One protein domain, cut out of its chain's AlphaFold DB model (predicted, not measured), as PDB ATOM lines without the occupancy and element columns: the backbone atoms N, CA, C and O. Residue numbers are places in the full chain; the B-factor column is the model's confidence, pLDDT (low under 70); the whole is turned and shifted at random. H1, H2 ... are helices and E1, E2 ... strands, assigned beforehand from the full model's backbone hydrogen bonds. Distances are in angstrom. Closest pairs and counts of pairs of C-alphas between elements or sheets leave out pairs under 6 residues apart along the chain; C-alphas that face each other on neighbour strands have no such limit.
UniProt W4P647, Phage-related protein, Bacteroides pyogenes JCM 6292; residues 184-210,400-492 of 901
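Overview. This is residues 184 to 210 and 400 to 492 of the 901 residues of the protein "Phage-related protein" of Bacteroides pyogenes JCM 6292 (UniProt W4P647). A small closed barrel of six strands, E1 to E6, makes the body, with the short helix H1 outside it. From E6 a long tail, residues 465 to 492, leads away from the barrel and holds H2, residues 478 to 487, near its far end, making the long axis; its residues 474 to 479 stand free. The printed part has 120 residues, and its named elements run E1, E2, E3, H1, E4, E5, E6, H2 along the chain, a mixed class of two helices and six strands. Round the ring run E1, E2, E3, E6, E5, E4 and back to E1, with parallel and antiparallel pairs. The whole is loose, with a radius of gyration of the C-alphas of 18.6 A, and elongated, spanning 65 by 39 by 22 A.

Along the chain. The barrel begins with E1, residues 185 to 192, 19.4 A long, whose C-alpha 185 is at (49.104, -74.870, 187.031). E2 is residues 197 to 205, 23.4 A, and E3 is residues 400 to 406, 19.1 A. E4 is residues 430 to 435, E5 is residues 440 to 452, 26.7 A, and E6 is residues 459 to 464, where C-alpha 464 is at (45.337, -69.181, 174.954). E1 bends by 63 degrees at residue 188, E2 by 60 degrees at residue 200 and E5 by 84 degrees at residue 443. H1 is residues 408 to 415, and H2 is residues 478 to 487, ending with C-alpha 487 at (12.828, -59.170, 166.475).

Arrangement. E1 and E2 are parallel, with N 198 and O 191 3.2 A apart, within hydrogen-bond range. E2 and E3 are antiparallel, with N 204 and O 401 at 2.8 A. E3 and E6 are antiparallel, with N 404 and O 461 at 2.8 A. E4, E5 and E6 form a meander, each strand the antiparallel neighbour of the one before, and E4 with E5 and E5 with E6 are hairpins. In it N 435 and O 440 are 2.8 A apart, and N 450 and O 460 2.8 A. E4 and E1 are parallel and close the ring, with N 186 and O 430 at 2.9 A. The pairing of E5 is staggered: residues 440 to 445 pair with E4, residues 446 to 451 with E6. H1 is on the barrel, outside it; its closest C-alphas to E2 are those of Tyr 410 and Gly 197, 5.3 A. H2 is not on the barrel and is apart from H1. Every O i to N i+4 pair is within hydrogen-bond range in H1, and 5 of 6 in H2.

Size, cuts and confidence. The C-alphas of Thr 417 and Leu 492, the two farthest apart, are 65.9 A apart. Residues 211 to 399 are not printed, and C-alphas 210 and 400 are 12.2 A apart across the cut. The links H1 to E4 and E6 to H2 are long. The mean pLDDT of the printed part is 72.8; residues 205 to 210, 416 to 422 and 465 to 492 are under 70.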
ATOM      1  N   GLN A 184      44.245 -74.958 187.653       88.62
ATOM      2  CA  GLN A 184      45.526 -75.025 188.357       88.62
ATOM      3  C   GLN A 184      46.694 -75.020 187.373       88.62
ATOM      4  O   GLN A 184      46.542 -75.351 186.201       88.62
ATOM      5  N   THR A 185      47.893 -74.665 187.838       87.44
ATOM      6  CA  THR A 185      49.104 -74.870 187.031       87.44
ATOM      7  C   THR A 185      49.516 -76.331 187.096       87.44
ATOM      8  O   THR A 185      49.819 -76.845 188.172       87.44
ATOM      9  N   LEU A 186      49.514 -76.999 185.944       89.31
ATOM     10  CA  LEU A 186      49.927 -78.388 185.841       89.31
ATOM     11  C   LEU A 186      51.450 -78.488 186.019       89.31
ATOM     12  O   LEU A 186      52.187 -77.658 185.487       89.31
ATOM     13  N   PRO A 187      51.955 -79.514 186.726       86.75
ATOM     14  CA  PRO A 187      53.383 -79.644 187.030       86.75
ATOM     15  C   PRO A 187      54.220 -80.135 185.836       86.75
ATOM     16  O   PRO A 187      55.422 -80.362 185.972       86.75
ATOM     17  N   TYR A 188      53.595 -80.349 184.679       84.50
ATOM     18  CA  TYR A 188      54.205 -80.972 183.512       84.50
ATOM     19  C   TYR A 188      54.635 -79.925 182.488       84.50
ATOM     20  O   TYR A 188      53.882 -79.006 182.159       84.50
ATOM     21  N   LYS A 189      55.840 -80.113 181.949       88.69
ATOM     22  CA  LYS A 189      56.402 -79.300 180.873       88.69
ATOM     23  C   LYS A 189      56.240 -80.026 179.543       88.69
ATOM     24  O   LYS A 189      56.669 -81.172 179.426       88.69
ATOM     25  N   PHE A 190      55.664 -79.345 178.560       90.62
ATOM     26  CA  PHE A 190      55.440 -79.864 177.217       90.62
ATOM     27  C   PHE A 190      56.318 -79.125 176.205       90.62
ATOM     28  O   PHE A 190      56.336 -77.895 176.162       90.62
ATOM     29  N   GLU A 191      57.045 -79.885 175.391       89.62
ATOM     30  CA  GLU A 191      57.880 -79.368 174.302       89.62
ATOM     31  C   GLU A 191      57.647 -80.208 173.042       89.62
ATOM     32  O   GLU A 191      57.257 -81.381 173.117       89.62
ATOM     33  N   TYR A 192      57.907 -79.617 171.879       86.88
ATOM     34  CA  TYR A 192      57.862 -80.336 170.613       86.88
ATOM     35  C   TYR A 192      58.998 -81.371 170.518       86.88
ATOM     36  O   TYR A 192      60.156 -81.089 170.846       86.88
ATOM     37  N   GLY A 193      58.666 -82.585 170.065       78.31
ATOM     38  CA  GLY A 193      59.633 -83.627 169.704       78.31
ATOM     39  C   GLY A 193      59.528 -84.933 170.502       78.31
ATOM     40  O   GLY A 193      58.819 -85.055 171.507       78.31
ATOM     41  N   LYS A 194      60.266 -85.957 170.042       76.06
ATOM     42  CA  LYS A 194      60.205 -87.329 170.578       76.06
ATOM     43  C   LYS A 194      60.468 -87.355 172.089       76.06
ATOM     44  O   LYS A 194      61.508 -86.907 172.565       76.06
ATOM     45  N   GLY A 195      59.513 -87.904 172.842       78.06
ATOM     46  CA  GLY A 195      59.594 -88.049 174.302       78.06
ATOM     47  C   GLY A 195      59.329 -86.773 175.110       78.06
ATOM     48  O   GLY A 195      59.429 -86.823 176.335       78.06
ATOM     49  N   ARG A 196      58.976 -85.653 174.461       81.44
ATOM     50  CA  ARG A 196      58.789 -84.340 175.106       81.44
ATOM     51  C   ARG A 196      57.329 -83.891 175.245       81.44
ATOM     52  O   ARG A 196      57.053 -82.819 175.773       81.44
ATOM     53  N   GLY A 197      56.395 -84.749 174.843       83.88
ATOM     54  CA  GLY A 197      54.969 -84.609 175.135       83.88
ATOM     55  C   GLY A 197      54.126 -84.044 174.000       83.88
ATOM     56  O   GLY A 197      52.933 -84.342 173.977       83.88
ATOM     57  N   LEU A 198      54.705 -83.340 173.024       88.06
ATOM     58  CA  LEU A 198      53.985 -82.798 171.865       88.06
ATOM     59  C   LEU A 198      54.542 -83.352 170.549       88.06
ATOM     60  O   LEU A 198      55.758 -83.433 170.374       88.06
ATOM     61  N   TYR A 199      53.644 -83.694 169.623       87.19
ATOM     62  CA  TYR A 199      53.999 -84.049 168.240       87.19
ATOM     63  C   TYR A 199      53.474 -83.043 167.206       87.19
ATOM     64  O   TYR A 199      53.907 -83.080 166.059       87.19
ATOM     65  N   ASP A 200      52.593 -82.127 167.617       86.44
ATOM     66  CA  ASP A 200      52.193 -80.946 166.853       86.44
ATOM     67  C   ASP A 200      52.048 -79.744 167.797       86.44
ATOM     68  O   ASP A 200      51.541 -79.879 168.919       86.44
ATOM     69  N   LEU A 201      52.522 -78.588 167.334       88.50
ATOM     70  CA  LEU A 201      52.442 -77.295 168.004       88.50
ATOM     71  C   LEU A 201      52.357 -76.214 166.923       88.50
ATOM     72  O   LEU A 201      53.328 -75.970 166.209       88.50
ATOM     73  N   HIS A 202      51.219 -75.533 166.831       83.00
ATOM     74  CA  HIS A 202      51.035 -74.434 165.886       83.00
ATOM     75  C   HIS A 202      50.430 -73.208 166.572       83.00
ATOM     76  O   HIS A 202      49.688 -73.317 167.546       83.00
ATOM     77  N   ARG A 203      50.777 -72.019 166.068       83.25
ATOM     78  CA  ARG A 203      50.304 -70.720 166.565       83.25
ATOM     79  C   ARG A 203      49.295 -70.134 165.586       83.25
ATOM     80  O   ARG A 203      49.605 -69.979 164.409       83.25
ATOM     81  N   GLU A 204      48.150 -69.700 166.096       78.44
ATOM     82  CA  GLU A 204      47.128 -68.994 165.323       78.44
ATOM     83  C   GLU A 204      46.864 -67.598 165.895       78.44
ATOM     84  O   GLU A 204      46.901 -67.379 167.109       78.44
ATOM     85  N   ASN A 205      46.557 -66.642 165.015       67.94
ATOM     86  CA  ASN A 205      46.107 -65.311 165.415       67.94
ATOM     87  C   ASN A 205      44.599 -65.343 165.684       67.94
ATOM     88  O   ASN A 205      43.816 -65.689 164.805       67.94
ATOM     89  N   VAL A 206      44.186 -64.942 166.887       58.53
ATOM     90  CA  VAL A 206      42.785 -65.055 167.348       58.53
ATOM     91  C   VAL A 206      41.992 -63.777 167.091       58.53
ATOM     92  O   VAL A 206      40.775 -63.743 167.241       58.53
ATOM     93  N   SER A 207      42.667 -62.679 166.748       55.59
ATOM     94  CA  SER A 207      42.024 -61.380 166.587       55.59
ATOM     95  C   SER A 207      42.711 -60.539 165.518       55.59
ATOM     96  O   SER A 207      43.936 -60.476 165.466       55.59
ATOM     97  N   SER A 208      41.907 -59.835 164.721       45.84
ATOM     98  CA  SER A 208      42.339 -58.722 163.866       45.84
ATOM     99  C   SER A 208      42.538 -57.416 164.648       45.84
ATOM    100  O   SER A 208      42.872 -56.393 164.055       45.84
ATOM    101  N   SER A 209      42.318 -57.421 165.972       52.56
ATOM    102  CA  SER A 209      42.561 -56.250 166.816       52.56
ATOM    103  C   SER A 209      44.047 -55.915 166.823       52.56
ATOM    104  O   SER A 209      44.877 -56.754 167.177       52.56
ATOM    105  N   ASN A 210      44.364 -54.673 166.463       59.44
ATOM    106  CA  ASN A 210      45.729 -54.169 166.476       59.44
ATOM    107  C   ASN A 210      46.341 -54.297 167.879       59.44
ATOM    108  O   ASN A 210      45.686 -54.020 168.888       59.44
ATOM    109  N   VAL A 400      47.389 -64.388 170.410       72.44
ATOM    110  CA  VAL A 400      47.641 -65.705 169.820       72.44
ATOM    111  C   VAL A 400      46.981 -66.824 170.628       72.44
ATOM    112  O   VAL A 400      46.837 -66.738 171.852       72.44
ATOM    113  N   GLN A 401      46.579 -67.883 169.938       82.56
ATOM    114  CA  GLN A 401      46.260 -69.184 170.523       82.56
ATOM    115  C   GLN A 401      47.218 -70.219 169.957       82.56
ATOM    116  O   GLN A 401      47.817 -70.001 168.902       82.56
ATOM    117  N   TYR A 402      47.363 -71.331 170.663       85.44
ATOM    118  CA  TYR A 402      48.129 -72.462 170.172       85.44
ATOM    119  C   TYR A 402      47.253 -73.703 170.143       85.44
ATOM    120  O   TYR A 402      46.532 -73.978 171.108       85.44
ATOM    121  N   GLY A 403      47.338 -74.438 169.042       88.50
ATOM    122  CA  GLY A 403      46.869 -75.808 168.959       88.50
ATOM    123  C   GLY A 403      48.011 -76.754 169.310       88.50
ATOM    124  O   GLY A 403      49.152 -76.557 168.889       88.50
ATOM    125  N   LEU A 404      47.702 -77.749 170.134       90.19
ATOM    126  CA  LEU A 404      48.642 -78.744 170.631       90.19
ATOM    127  C   LEU A 404      48.076 -80.130 170.377       90.19
ATOM    128  O   LEU A 404      46.940 -80.398 170.771       90.19
ATOM    129  N   SER A 405      48.890 -81.037 169.846       90.12
ATOM    130  CA  SER A 405      48.547 -82.459 169.831       90.12
ATOM    131  C   SER A 405      49.477 -83.241 170.752       90.12
ATOM    132  O   SER A 405      50.707 -83.222 170.612       90.12
ATOM    133  N   VAL A 406      48.877 -83.892 171.752       89.12
ATOM    134  CA  VAL A 406      49.596 -84.494 172.875       89.12
ATOM    135  C   VAL A 406      49.969 -85.938 172.569       89.12
ATOM    136  O   VAL A 406      49.143 -86.760 172.179       89.12
ATOM    137  N   THR A 407      51.231 -86.284 172.809       88.00
ATOM    138  CA  THR A 407      51.737 -87.636 172.567       88.00
ATOM    139  C   THR A 407      51.143 -88.629 173.569       88.00
ATOM    140  O   THR A 407      51.441 -88.589 174.764       88.00
ATOM    141  N   LYS A 408      50.385 -89.605 173.064       87.94
ATOM    142  CA  LYS A 408      49.721 -90.660 173.853       87.94
ATOM    143  C   LYS A 408      50.679 -91.401 174.791       87.94
ATOM    144  O   LYS A 408      50.380 -91.613 175.964       87.94
ATOM    145  N   ALA A 409      51.851 -91.787 174.277       84.75
ATOM    146  CA  ALA A 409      52.876 -92.505 175.037       84.75
ATOM    147  C   ALA A 409      53.429 -91.678 176.210       84.75
ATOM    148  O   ALA A 409      53.746 -92.231 177.262       84.75
ATOM    149  N   TYR A 410      53.497 -90.352 176.054       85.69
ATOM    150  CA  TYR A 410      53.960 -89.451 177.103       85.69
ATOM    151  C   TYR A 410      52.960 -89.386 178.263       85.69
ATOM    152  O   TYR A 410      53.356 -89.547 179.413       85.69
ATOM    153  N   LEU A 411      51.659 -89.265 177.970       86.75
ATOM    154  CA  LEU A 411      50.624 -89.317 179.006       86.75
ATOM    155  C   LEU A 411      50.606 -90.670 179.726       86.75
ATOM    156  O   LEU A 411      50.587 -90.704 180.952       86.75
ATOM    157  N   LYS A 412      50.709 -91.786 178.992       84.75
ATOM    158  CA  LYS A 412      50.806 -93.134 179.589       84.75
ATOM    159  C   LYS A 412      52.009 -93.277 180.528       84.75
ATOM    160  O   LYS A 412      51.896 -93.909 181.573       84.75
ATOM    161  N   LYS A 413      53.146 -92.655 180.195       81.88
ATOM    162  CA  LYS A 413      54.343 -92.639 181.050       81.88
ATOM    163  C   LYS A 413      54.120 -91.884 182.366       81.88
ATOM    164  O   LYS A 413      54.721 -92.255 183.368       81.88
ATOM    165  N   ILE A 414      53.275 -90.850 182.367       79.75
ATOM    166  CA  ILE A 414      52.984 -90.036 183.556       79.75
ATOM    167  C   ILE A 414      52.142 -90.805 184.590       79.75
ATOM    168  O   ILE A 414      52.392 -90.651 185.781       79.75
ATOM    169  N   VAL A 415      51.174 -91.631 184.171       71.44
ATOM    170  CA  VAL A 415      50.263 -92.341 185.108       71.44
ATOM    171  C   VAL A 415      50.896 -93.583 185.738       71.44
ATOM    172  O   VAL A 415      50.469 -94.015 186.802       71.44
ATOM    173  N   GLY A 416      51.915 -94.170 185.103       61.94
ATOM    174  CA  GLY A 416      52.403 -95.497 185.488       61.94
ATOM    175  C   GLY A 416      51.403 -96.612 185.141       61.94
ATOM    176  O   GLY A 416      50.416 -96.385 184.448       61.94
ATOM    177  N   THR A 417      51.676 -97.843 185.579       54.62
ATOM    178  CA  THR A 417      50.902 -99.066 185.259       54.62
ATOM    179  C   THR A 417      49.545 -99.181 185.970       54.62
ATOM    180  O   THR A 417      49.001-100.281 186.038       54.62
ATOM    181  N   ASP A 418      49.005 -98.098 186.529       52.62
ATOM    182  CA  ASP A 418      47.694 -98.137 187.179       52.62
ATOM    183  C   ASP A 418      46.568 -98.083 186.134       52.62
ATOM    184  O   ASP A 418      46.491 -97.175 185.307       52.62
ATOM    185  N   ASP A 419      45.657 -99.058 186.202       54.31
ATOM    186  CA  ASP A 419      44.516 -99.241 185.286       54.31
ATOM    187  C   ASP A 419      43.423 -98.151 185.405       54.31
ATOM    188  O   ASP A 419      42.384 -98.214 184.740       54.31
ATOM    189  N   SER A 420      43.612 -97.130 186.248       58.94
ATOM    190  CA  SER A 420      42.651 -96.035 186.390       58.94
ATOM    191  C   SER A 420      42.872 -94.962 185.326       58.94
ATOM    192  O   SER A 420      43.883 -94.261 185.330       58.94
ATOM    193  N   ILE A 421      41.893 -94.785 184.436       63.78
ATOM    194  CA  ILE A 421      41.899 -93.702 183.448       63.78
ATOM    195  C   ILE A 421      41.874 -92.350 184.178       63.78
ATOM    196  O   ILE A 421      40.859 -91.975 184.765       63.78
ATOM    197  N   MET A 422      42.980 -91.605 184.109       69.94
ATOM    198  CA  MET A 422      43.106 -90.286 184.730       69.94
ATOM    199  C   MET A 422      42.624 -89.167 183.791       69.94
ATOM    200  O   MET A 422      42.808 -89.221 182.568       69.94
ATOM    201  N   ASN A 423      41.997 -88.137 184.364       84.19
ATOM    202  CA  ASN A 423      41.691 -86.886 183.670       84.19
ATOM    203  C   ASN A 423      42.902 -85.958 183.812       84.19
ATOM    204  O   ASN A 423      43.131 -85.406 184.883       84.19
ATOM    205  N   PHE A 424      43.708 -85.843 182.754       85.69
ATOM    206  CA  PHE A 424      44.963 -85.077 182.782       85.69
ATOM    207  C   PHE A 424      44.766 -83.570 182.700       85.69
ATOM    208  O   PHE A 424      45.582 -82.819 183.225       85.69
ATOM    209  N   PHE A 425      43.720 -83.153 181.992       91.19
ATOM    210  CA  PHE A 425      43.477 -81.767 181.637       91.19
ATOM    211  C   PHE A 425      42.031 -81.411 181.963       91.19
ATOM    212  O   PHE A 425      41.115 -82.165 181.622       91.19
ATOM    213  N   ALA A 426      41.828 -80.249 182.575       90.69
ATOM    214  CA  ALA A 426      40.541 -79.581 182.644       90.69
ATOM    215  C   ALA A 426      40.650 -78.196 181.983       90.69
ATOM    216  O   ALA A 426      41.691 -77.538 182.092       90.69
ATOM    217  N   PRO A 427      39.602 -77.710 181.291       90.75
ATOM    218  CA  PRO A 427      39.601 -76.335 180.817       90.75
ATOM    219  C   PRO A 427      39.757 -75.372 182.000       90.75
ATOM    220  O   PRO A 427      39.132 -75.546 183.043       90.75
ATOM    221  N   GLY A 428      40.605 -74.361 181.835       88.06
ATOM    222  CA  GLY A 428      41.022 -73.456 182.902       88.06
ATOM    223  C   GLY A 428      42.420 -73.737 183.452       88.06
ATOM    224  O   GLY A 428      43.056 -72.785 183.909       88.06
ATOM    225  N   ASP A 429      42.919 -74.976 183.367       91.38
ATOM    226  CA  ASP A 429      44.276 -75.333 183.800       91.38
ATOM    227  C   ASP A 429      45.352 -74.607 182.985       91.38
ATOM    228  O   ASP A 429      45.141 -74.242 181.831       91.38
ATOM    229  N   PHE A 430      46.533 -74.410 183.569       89.94
ATOM    230  CA  PHE A 430      47.687 -73.812 182.903       89.94
ATOM    231  C   PHE A 430      48.718 -74.885 182.566       89.94
ATOM    232  O   PHE A 430      49.150 -75.644 183.434       89.94
ATOM    233  N   LEU A 431      49.129 -74.915 181.302       91.00
ATOM    234  CA  LEU A 431      50.088 -75.860 180.749       91.00
ATOM    235  C   LEU A 431      51.385 -75.134 180.386       91.00
ATOM    236  O   LEU A 431      51.358 -74.195 179.591       91.00
ATOM    237  N   GLN A 432      52.522 -75.568 180.936       90.81
ATOM    238  CA  GLN A 432      53.823 -75.023 180.543       90.81
ATOM    239  C   GLN A 432      54.206 -75.553 179.159       90.81
ATOM    240  O   GLN A 432      54.494 -76.744 179.014       90.81
ATOM    241  N   VAL A 433      54.250 -74.662 178.166       90.81
ATOM    242  CA  VAL A 433      54.693 -74.975 176.801       90.81
ATOM    243  C   VAL A 433      55.981 -74.225 176.507       90.81
ATOM    244  O   VAL A 433      56.053 -73.010 176.717       90.81
ATOM    245  N   VAL A 434      56.990 -74.957 176.033       89.81
ATOM    246  CA  VAL A 434      58.298 -74.396 175.687       89.81
ATOM    247  C   VAL A 434      58.714 -74.829 174.290       89.81
ATOM    248  O   VAL A 434      58.874 -76.017 174.022       89.81
ATOM    249  N   ASP A 435      58.922 -73.845 173.425       88.44
ATOM    250  CA  ASP A 435      59.489 -74.000 172.094       88.44
ATOM    251  C   ASP A 435      60.224 -72.711 171.690       88.44
ATOM    252  O   ASP A 435      59.667 -71.609 171.684       88.44
ATOM    253  N   LYS A 436      61.519 -72.849 171.392       84.06
ATOM    254  CA  LYS A 436      62.400 -71.714 171.097       84.06
ATOM    255  C   LYS A 436      62.154 -71.140 169.704       84.06
ATOM    256  O   LYS A 436      62.313 -69.936 169.518       84.06
ATOM    257  N   ASP A 437      61.784 -71.980 168.743       82.19
ATOM    258  CA  ASP A 437      61.727 -71.606 167.331       82.19
ATOM    259  C   ASP A 437      60.487 -70.763 167.028       82.19
ATOM    260  O   ASP A 437      60.535 -69.871 166.180       82.19
ATOM    261  N   ILE A 438      59.406 -70.962 167.790       80.25
ATOM    262  CA  ILE A 438      58.236 -70.079 167.745       80.25
ATOM    263  C   ILE A 438      58.205 -69.034 168.870       80.25
ATOM    264  O   ILE A 438      57.232 -68.288 168.948       80.25
ATOM    265  N   ASP A 439      59.247 -68.898 169.699       76.75
ATOM    266  CA  ASP A 439      59.325 -67.926 170.810       76.75
ATOM    267  C   ASP A 439      58.167 -68.087 171.817       76.75
ATOM    268  O   ASP A 439      57.367 -67.172 172.044       76.75
ATOM    269  N   VAL A 440      58.020 -69.292 172.381       82.75
ATOM    270  CA  VAL A 440      57.075 -69.582 173.470       82.75
ATOM    271  C   VAL A 440      57.800 -70.248 174.640       82.75
ATOM    272  O   VAL A 440      58.400 -71.303 174.502       82.75
ATOM    273  N   ASP A 441      57.745 -69.622 175.813       86.88
ATOM    274  CA  ASP A 441      58.184 -70.211 177.084       86.88
ATOM    275  C   ASP A 441      57.320 -69.637 178.207       86.88
ATOM    276  O   ASP A 441      57.659 -68.641 178.850       86.88
ATOM    277  N   LYS A 442      56.114 -70.190 178.356       85.06
ATOM    278  CA  LYS A 442      55.164 -69.749 179.382       85.06
ATOM    279  C   LYS A 442      54.113 -70.808 179.690       85.06
ATOM    280  O   LYS A 442      53.817 -71.679 178.872       85.06
ATOM    281  N   ALA A 443      53.520 -70.681 180.871       87.06
ATOM    282  CA  ALA A 443      52.327 -71.412 181.259       87.06
ATOM    283  C   ALA A 443      51.111 -70.755 180.601       87.06
ATOM    284  O   ALA A 443      50.759 -69.625 180.937       87.06
ATOM    285  N   ILE A 444      50.497 -71.454 179.649       88.19
ATOM    286  CA  ILE A 444      49.366 -70.954 178.865       88.19
ATOM    287  C   ILE A 444      48.123 -71.726 179.269       88.19
ATOM    288  O   ILE A 444      48.154 -72.936 179.500       88.19
ATOM    289  N   ARG A 445      47.009 -71.015 179.359       89.12
ATOM    290  CA  ARG A 445      45.755 -71.575 179.834       89.12
ATOM    291  C   ARG A 445      45.063 -72.460 178.799       89.12
ATOM    292  O   ARG A 445      44.919 -72.058 177.648       89.12
ATOM    293  N   ILE A 446      44.566 -73.622 179.214       91.19
ATOM    294  CA  ILE A 446      43.729 -74.519 178.412       91.19
ATOM    295  C   ILE A 446      42.346 -73.890 178.262       91.19
ATOM    296  O   ILE A 446      41.576 -73.790 179.216       91.19
ATOM    297  N   LYS A 447      42.029 -73.472 177.038       88.12
ATOM    298  CA  LYS A 447      40.713 -72.947 176.666       88.12
ATOM    299  C   LYS A 447      39.744 -74.083 176.371       88.12
ATOM    300  O   LYS A 447      38.566 -73.992 176.708       88.12
ATOM    301  N   TYR A 448      40.245 -75.116 175.708       89.06
ATOM    302  CA  TYR A 448      39.448 -76.191 175.146       89.06
ATOM    303  C   TYR A 448      40.298 -77.439 174.927       89.06
ATOM    304  O   TYR A 448      41.502 -77.331 174.684       89.06
ATOM    305  N   PHE A 449      39.671 -78.611 174.973       93.44
ATOM    306  CA  PHE A 449      40.273 -79.835 174.468       93.44
ATOM    307  C   PHE A 449      39.276 -80.722 173.721       93.44
ATOM    308  O   PHE A 449      38.086 -80.762 174.041       93.44
ATOM    309  N   VAL A 450      39.819 -81.506 172.790       94.56
ATOM    310  CA  VAL A 450      39.193 -82.707 172.233       94.56
ATOM    311  C   VAL A 450      39.920 -83.920 172.787       94.56
ATOM    312  O   VAL A 450      41.147 -83.987 172.735       94.56
ATOM    313  N   ARG A 451      39.168 -84.895 173.293       93.88
ATOM    314  CA  ARG A 451      39.696 -86.187 173.739       93.88
ATOM    315  C   ARG A 451      39.029 -87.316 172.972       93.88
ATOM    316  O   ARG A 451      37.801 -87.380 172.901       93.88
ATOM    317  N   ASN A 452      39.819 -88.243 172.442       92.62
ATOM    318  CA  ASN A 452      39.276 -89.477 171.881       92.62
ATOM    319  C   ASN A 452      38.791 -90.390 173.018       92.62
ATOM    320  O   ASN A 452      39.523 -90.693 173.957       92.62
ATOM    321  N   ILE A 453      37.548 -90.849 172.940       92.50
ATOM    322  CA  ILE A 453      36.965 -91.736 173.954       92.50
ATOM    323  C   ILE A 453      37.426 -93.182 173.734       92.50
ATOM    324  O   ILE A 453      37.595 -93.924 174.699       92.50
ATOM    325  N   LEU A 454      37.660 -93.578 172.476       90.50
ATOM    326  CA  LEU A 454      38.149 -94.915 172.126       90.50
ATOM    327  C   LEU A 454      39.643 -95.084 172.437       90.50
ATOM    328  O   LEU A 454      40.110 -96.206 172.615       90.50
ATOM    329  N   ASP A 455      40.376 -93.974 172.537       89.12
ATOM    330  CA  ASP A 455      41.771 -93.930 172.973       89.12
ATOM    331  C   ASP A 455      41.957 -92.819 174.020       89.12
ATOM    332  O   ASP A 455      42.290 -91.685 173.670       89.12
ATOM    333  N   PRO A 456      41.744 -93.115 175.317       85.44
ATOM    334  CA  PRO A 456      41.645 -92.101 176.370       85.44
ATOM    335  C   PRO A 456      42.883 -91.218 176.581       85.44
ATOM    336  O   PRO A 456      42.804 -90.275 177.369       85.44
ATOM    337  N   TYR A 457      44.019 -91.525 175.951       88.44
ATOM    338  CA  TYR A 457      45.265 -90.754 176.038       88.44
ATOM    339  C   TYR A 457      45.509 -89.864 174.811       88.44
ATOM    340  O   TYR A 457      46.557 -89.231 174.714       88.44
ATOM    341  N   ASP A 458      44.570 -89.828 173.871       90.50
ATOM    342  CA  ASP A 458      44.639 -89.016 172.664       90.50
ATOM    343  C   ASP A 458      43.919 -87.683 172.886       90.50
ATOM    344  O   ASP A 458      42.687 -87.640 172.986       90.50
ATOM    345  N   TYR A 459      44.706 -86.613 173.014       92.25
ATOM    346  CA  TYR A 459      44.221 -85.263 173.278       92.25
ATOM    347  C   TYR A 459      44.745 -84.272 172.245       92.25
ATOM    348  O   TYR A 459      45.947 -84.216 171.967       92.25
ATOM    349  N   THR A 460      43.846 -83.400 171.808       93.12
ATOM    350  CA  THR A 460      44.180 -82.134 171.156       93.12
ATOM    351  C   THR A 460      43.743 -81.007 172.079       93.12
ATOM    352  O   THR A 460      42.603 -80.995 172.542       93.12
ATOM    353  N   LEU A 461      44.639 -80.071 172.376       93.12
ATOM    354  CA  LEU A 461      44.371 -78.943 173.263       93.12
ATOM    355  C   LEU A 461      44.419 -77.642 172.464       93.12
ATOM    356  O   LEU A 461      45.301 -77.451 171.629       93.12
ATOM    357  N   THR A 462      43.528 -76.715 172.789       91.00
ATOM    358  CA  THR A 462      43.649 -75.313 172.393       91.00
ATOM    359  C   THR A 462      43.951 -74.498 173.636       91.00
ATOM    360  O   THR A 462      43.153 -74.450 174.579       91.00
ATOM    361  N   ILE A 463      45.107 -73.841 173.643       89.00
ATOM    362  CA  ILE A 463      45.578 -73.016 174.755       89.00
ATOM    363  C   ILE A 463      45.648 -71.542 174.334       89.00
ATOM    364  O   ILE A 463      46.033 -71.216 173.211       89.00
ATOM    365  N   SER A 464      45.254 -70.623 175.212       83.81
ATOM    366  CA  SER A 464      45.337 -69.181 174.954       83.81
ATOM    367  C   SER A 464      45.303 -68.370 176.249       83.81
ATOM    368  O   SER A 464      44.604 -68.725 177.193       83.81
ATOM    369  N   ASP A 465      46.003 -67.234 176.259       68.31
ATOM    370  CA  ASP A 465      45.959 -66.259 177.362       68.31
ATOM    371  C   ASP A 465      44.818 -65.240 177.215       68.31
ATOM    372  O   ASP A 465      44.639 -64.354 178.055       68.31
ATOM    373  N   ILE A 466      44.046 -65.332 176.131       65.31
ATOM    374  CA  ILE A 466      42.925 -64.433 175.866       65.31
ATOM    375  C   ILE A 466      41.743 -64.861 176.736       65.31
ATOM    376  O   ILE A 466      41.374 -66.036 176.762       65.31
ATOM    377  N   ALA A 467      41.123 -63.895 177.419       56.09
ATOM    378  CA  ALA A 467      39.896 -64.124 178.172       56.09
ATOM    379  C   ALA A 467      38.824 -64.748 177.263       56.09
ATOM    380  O   ALA A 467      38.522 -64.233 176.182       56.09
ATOM    381  N   THR A 468      38.279 -65.882 177.696       49.22
ATOM    382  CA  THR A 468      37.303 -66.679 176.959       49.22
ATOM    383  C   THR A 468      36.047 -65.856 176.689       49.22
ATOM    384  O   THR A 468      35.222 -65.643 177.567       49.22
ATOM    385  N   SER A 469      35.884 -65.406 175.450       46.16
ATOM    386  CA  SER A 469      34.604 -64.944 174.907       46.16
ATOM    387  C   SER A 469      34.024 -66.099 174.097       46.16
ATOM    388  O   SER A 469      34.066 -66.115 172.874       46.16
ATOM    389  N   ALA A 470      33.584 -67.143 174.796       44.72
ATOM    390  CA  ALA A 470      32.935 -68.289 174.175       44.72
ATOM    391  C   ALA A 470      31.551 -68.454 174.802       44.72
ATOM    392  O   ALA A 470      31.385 -69.149 175.799       44.72
ATOM    393  N   SER A 471      30.566 -67.768 174.227       45.47
ATOM    394  CA  SER A 471      29.162 -68.075 174.491       45.47
ATOM    395  C   SER A 471      28.801 -69.340 173.708       45.47
ATOM    396  O   SER A 471      29.061 -69.411 172.507       45.47
ATOM    397  N   ILE A 472      28.194 -70.345 174.351       48.50
ATOM    398  CA  ILE A 472      27.734 -71.587 173.675       48.50
ATOM    399  C   ILE A 472      26.582 -71.284 172.697       48.50
ATOM    400  O   ILE A 472      26.222 -72.104 171.855       48.50
ATOM    401  N   THR A 473      26.025 -70.073 172.758       44.34
ATOM    402  CA  THR A 473      24.897 -69.613 171.944       44.34
ATOM    403  C   THR A 473      25.173 -69.531 170.436       44.34
ATOM    404  O   THR A 473      24.236 -69.292 169.678       44.34
ATOM    405  N   ASN A 474      26.393 -69.800 169.958       41.22
ATOM    406  CA  ASN A 474      26.715 -69.841 168.521       41.22
ATOM    407  C   ASN A 474      26.158 -71.072 167.768       41.22
ATOM    408  O   ASN A 474      26.365 -71.196 166.564       41.22
ATOM    409  N   ARG A 475      25.418 -71.982 168.422       37.38
ATOM    410  CA  ARG A 475      24.724 -73.097 167.746       37.38
ATOM    411  C   ARG A 475      23.243 -72.782 167.512       37.38
ATOM    412  O   ARG A 475      22.414 -73.015 168.387       37.38
ATOM    413  N   VAL A 476      22.925 -72.293 166.305       35.03
ATOM    414  CA  VAL A 476      21.578 -72.222 165.671       35.03
ATOM    415  C   VAL A 476      20.534 -71.362 166.408       35.03
ATOM    416  O   VAL A 476      19.412 -71.199 165.945       35.03
ATOM    417  N   ILE A 477      20.899 -70.765 167.542       38.81
ATOM    418  CA  ILE A 477      19.977 -70.011 168.391       38.81
ATOM    419  C   ILE A 477      20.414 -68.552 168.550       38.81
ATOM    420  O   ILE A 477      19.577 -67.736 168.890       38.81
ATOM    421  N   SER A 478      21.641 -68.148 168.194       30.50
ATOM    422  CA  SER A 478      21.944 -66.705 168.057       30.50
ATOM    423  C   SER A 478      21.247 -66.074 166.846       30.50
ATOM    424  O   SER A 478      20.718 -64.978 166.978       30.50
ATOM    425  N   ASP A 479      21.026 -66.823 165.762       32.22
ATOM    426  CA  ASP A 479      20.130 -66.408 164.662       32.22
ATOM    427  C   ASP A 479      18.646 -66.394 165.065       32.22
ATOM    428  O   ASP A 479      17.778 -66.148 164.240       32.22
ATOM    429  N   LEU A 480      18.316 -66.697 166.320       37.16
ATOM    430  CA  LEU A 480      16.966 -66.592 166.860       37.16
ATOM    431  C   LEU A 480      16.924 -65.810 168.162       37.16
ATOM    432  O   LEU A 480      15.847 -65.393 168.495       37.16
ATOM    433  N   ILE A 481      18.027 -65.547 168.866       37.34
ATOM    434  CA  ILE A 481      18.076 -64.766 170.114       37.34
ATOM    435  C   ILE A 481      18.717 -63.402 169.888       37.34
ATOM    436  O   ILE A 481      18.290 -62.464 170.537       37.34
ATOM    437  N   GLU A 482      19.680 -63.230 168.979       31.34
ATOM    438  CA  GLU A 482      20.007 -61.886 168.473       31.34
ATOM    439  C   GLU A 482      18.969 -61.464 167.451       31.34
ATOM    440  O   GLU A 482      18.506 -60.329 167.497       31.34
ATOM    441  N   ILE A 483      18.502 -62.406 166.628       32.84
ATOM    442  CA  ILE A 483      17.311 -62.181 165.825       32.84
ATOM    443  C   ILE A 483      16.097 -61.991 166.736       32.84
ATOM    444  O   ILE A 483      15.514 -60.955 166.557       32.84
ATOM    445  N   ASP A 484      15.756 -62.766 167.780       29.64
ATOM    446  CA  ASP A 484      14.647 -62.406 168.708       29.64
ATOM    447  C   ASP A 484      14.984 -61.271 169.688       29.64
ATOM    448  O   ASP A 484      14.055 -60.680 170.205       29.64
ATOM    449  N   LYS A 485      16.219 -60.842 169.958       30.03
ATOM    450  CA  LYS A 485      16.435 -59.563 170.684       30.03
ATOM    451  C   LYS A 485      16.285 -58.362 169.758       30.03
ATOM    452  O   LYS A 485      15.887 -57.295 170.215       30.03
ATOM    453  N   ILE A 486      16.511 -58.544 168.458       34.66
ATOM    454  CA  ILE A 486      16.256 -57.541 167.416       34.66
ATOM    455  C   ILE A 486      14.809 -57.651 166.869       34.66
ATOM    456  O   ILE A 486      14.235 -56.659 166.422       34.66
ATOM    457  N   ILE A 487      14.162 -58.816 166.989       34.31
ATOM    458  CA  ILE A 487      12.828 -59.170 166.475       34.31
ATOM    459  C   ILE A 487      11.785 -59.246 167.601       34.31
ATOM    460  O   ILE A 487      10.641 -58.908 167.342       34.31
ATOM    461  N   SER A 488      12.111 -59.469 168.873       32.09
ATOM    462  CA  SER A 488      11.151 -59.299 169.995       32.09
ATOM    463  C   SER A 488      11.008 -57.849 170.454       32.09
ATOM    464  O   SER A 488      10.218 -57.564 171.345       32.09
ATOM    465  N   ILE A 489      11.698 -56.907 169.805       36.44
ATOM    466  CA  ILE A 489      11.334 -55.482 169.840       36.44
ATOM    467  C   ILE A 489      10.589 -55.063 168.555       36.44
ATOM    468  O   ILE A 489      10.155 -53.923 168.441       36.44
ATOM    469  N   ASN A 490      10.355 -55.964 167.585       31.94
ATOM    470  CA  ASN A 490       9.716 -55.579 166.316       31.94
ATOM    471  C   ASN A 490       8.831 -56.627 165.615       31.94
ATOM    472  O   ASN A 490       8.370 -56.363 164.506       31.94
ATOM    473  N   ASN A 491       8.482 -57.752 166.238       31.58
ATOM    474  CA  ASN A 491       7.457 -58.665 165.722       31.58
ATOM    475  C   ASN A 491       6.065 -58.312 166.253       31.58
ATOM    476  O   ASN A 491       5.284 -59.152 166.687       31.58
ATOM    477  N   LEU A 492       5.708 -57.044 166.087       30.19
ATOM    478  CA  LEU A 492       4.387 -56.751 165.576       30.19
ATOM    479  C   LEU A 492       4.593 -56.390 164.104       30.19
ATOM    480  O   LEU A 492       4.985 -55.271 163.775       30.19
TER     481      LEU A 492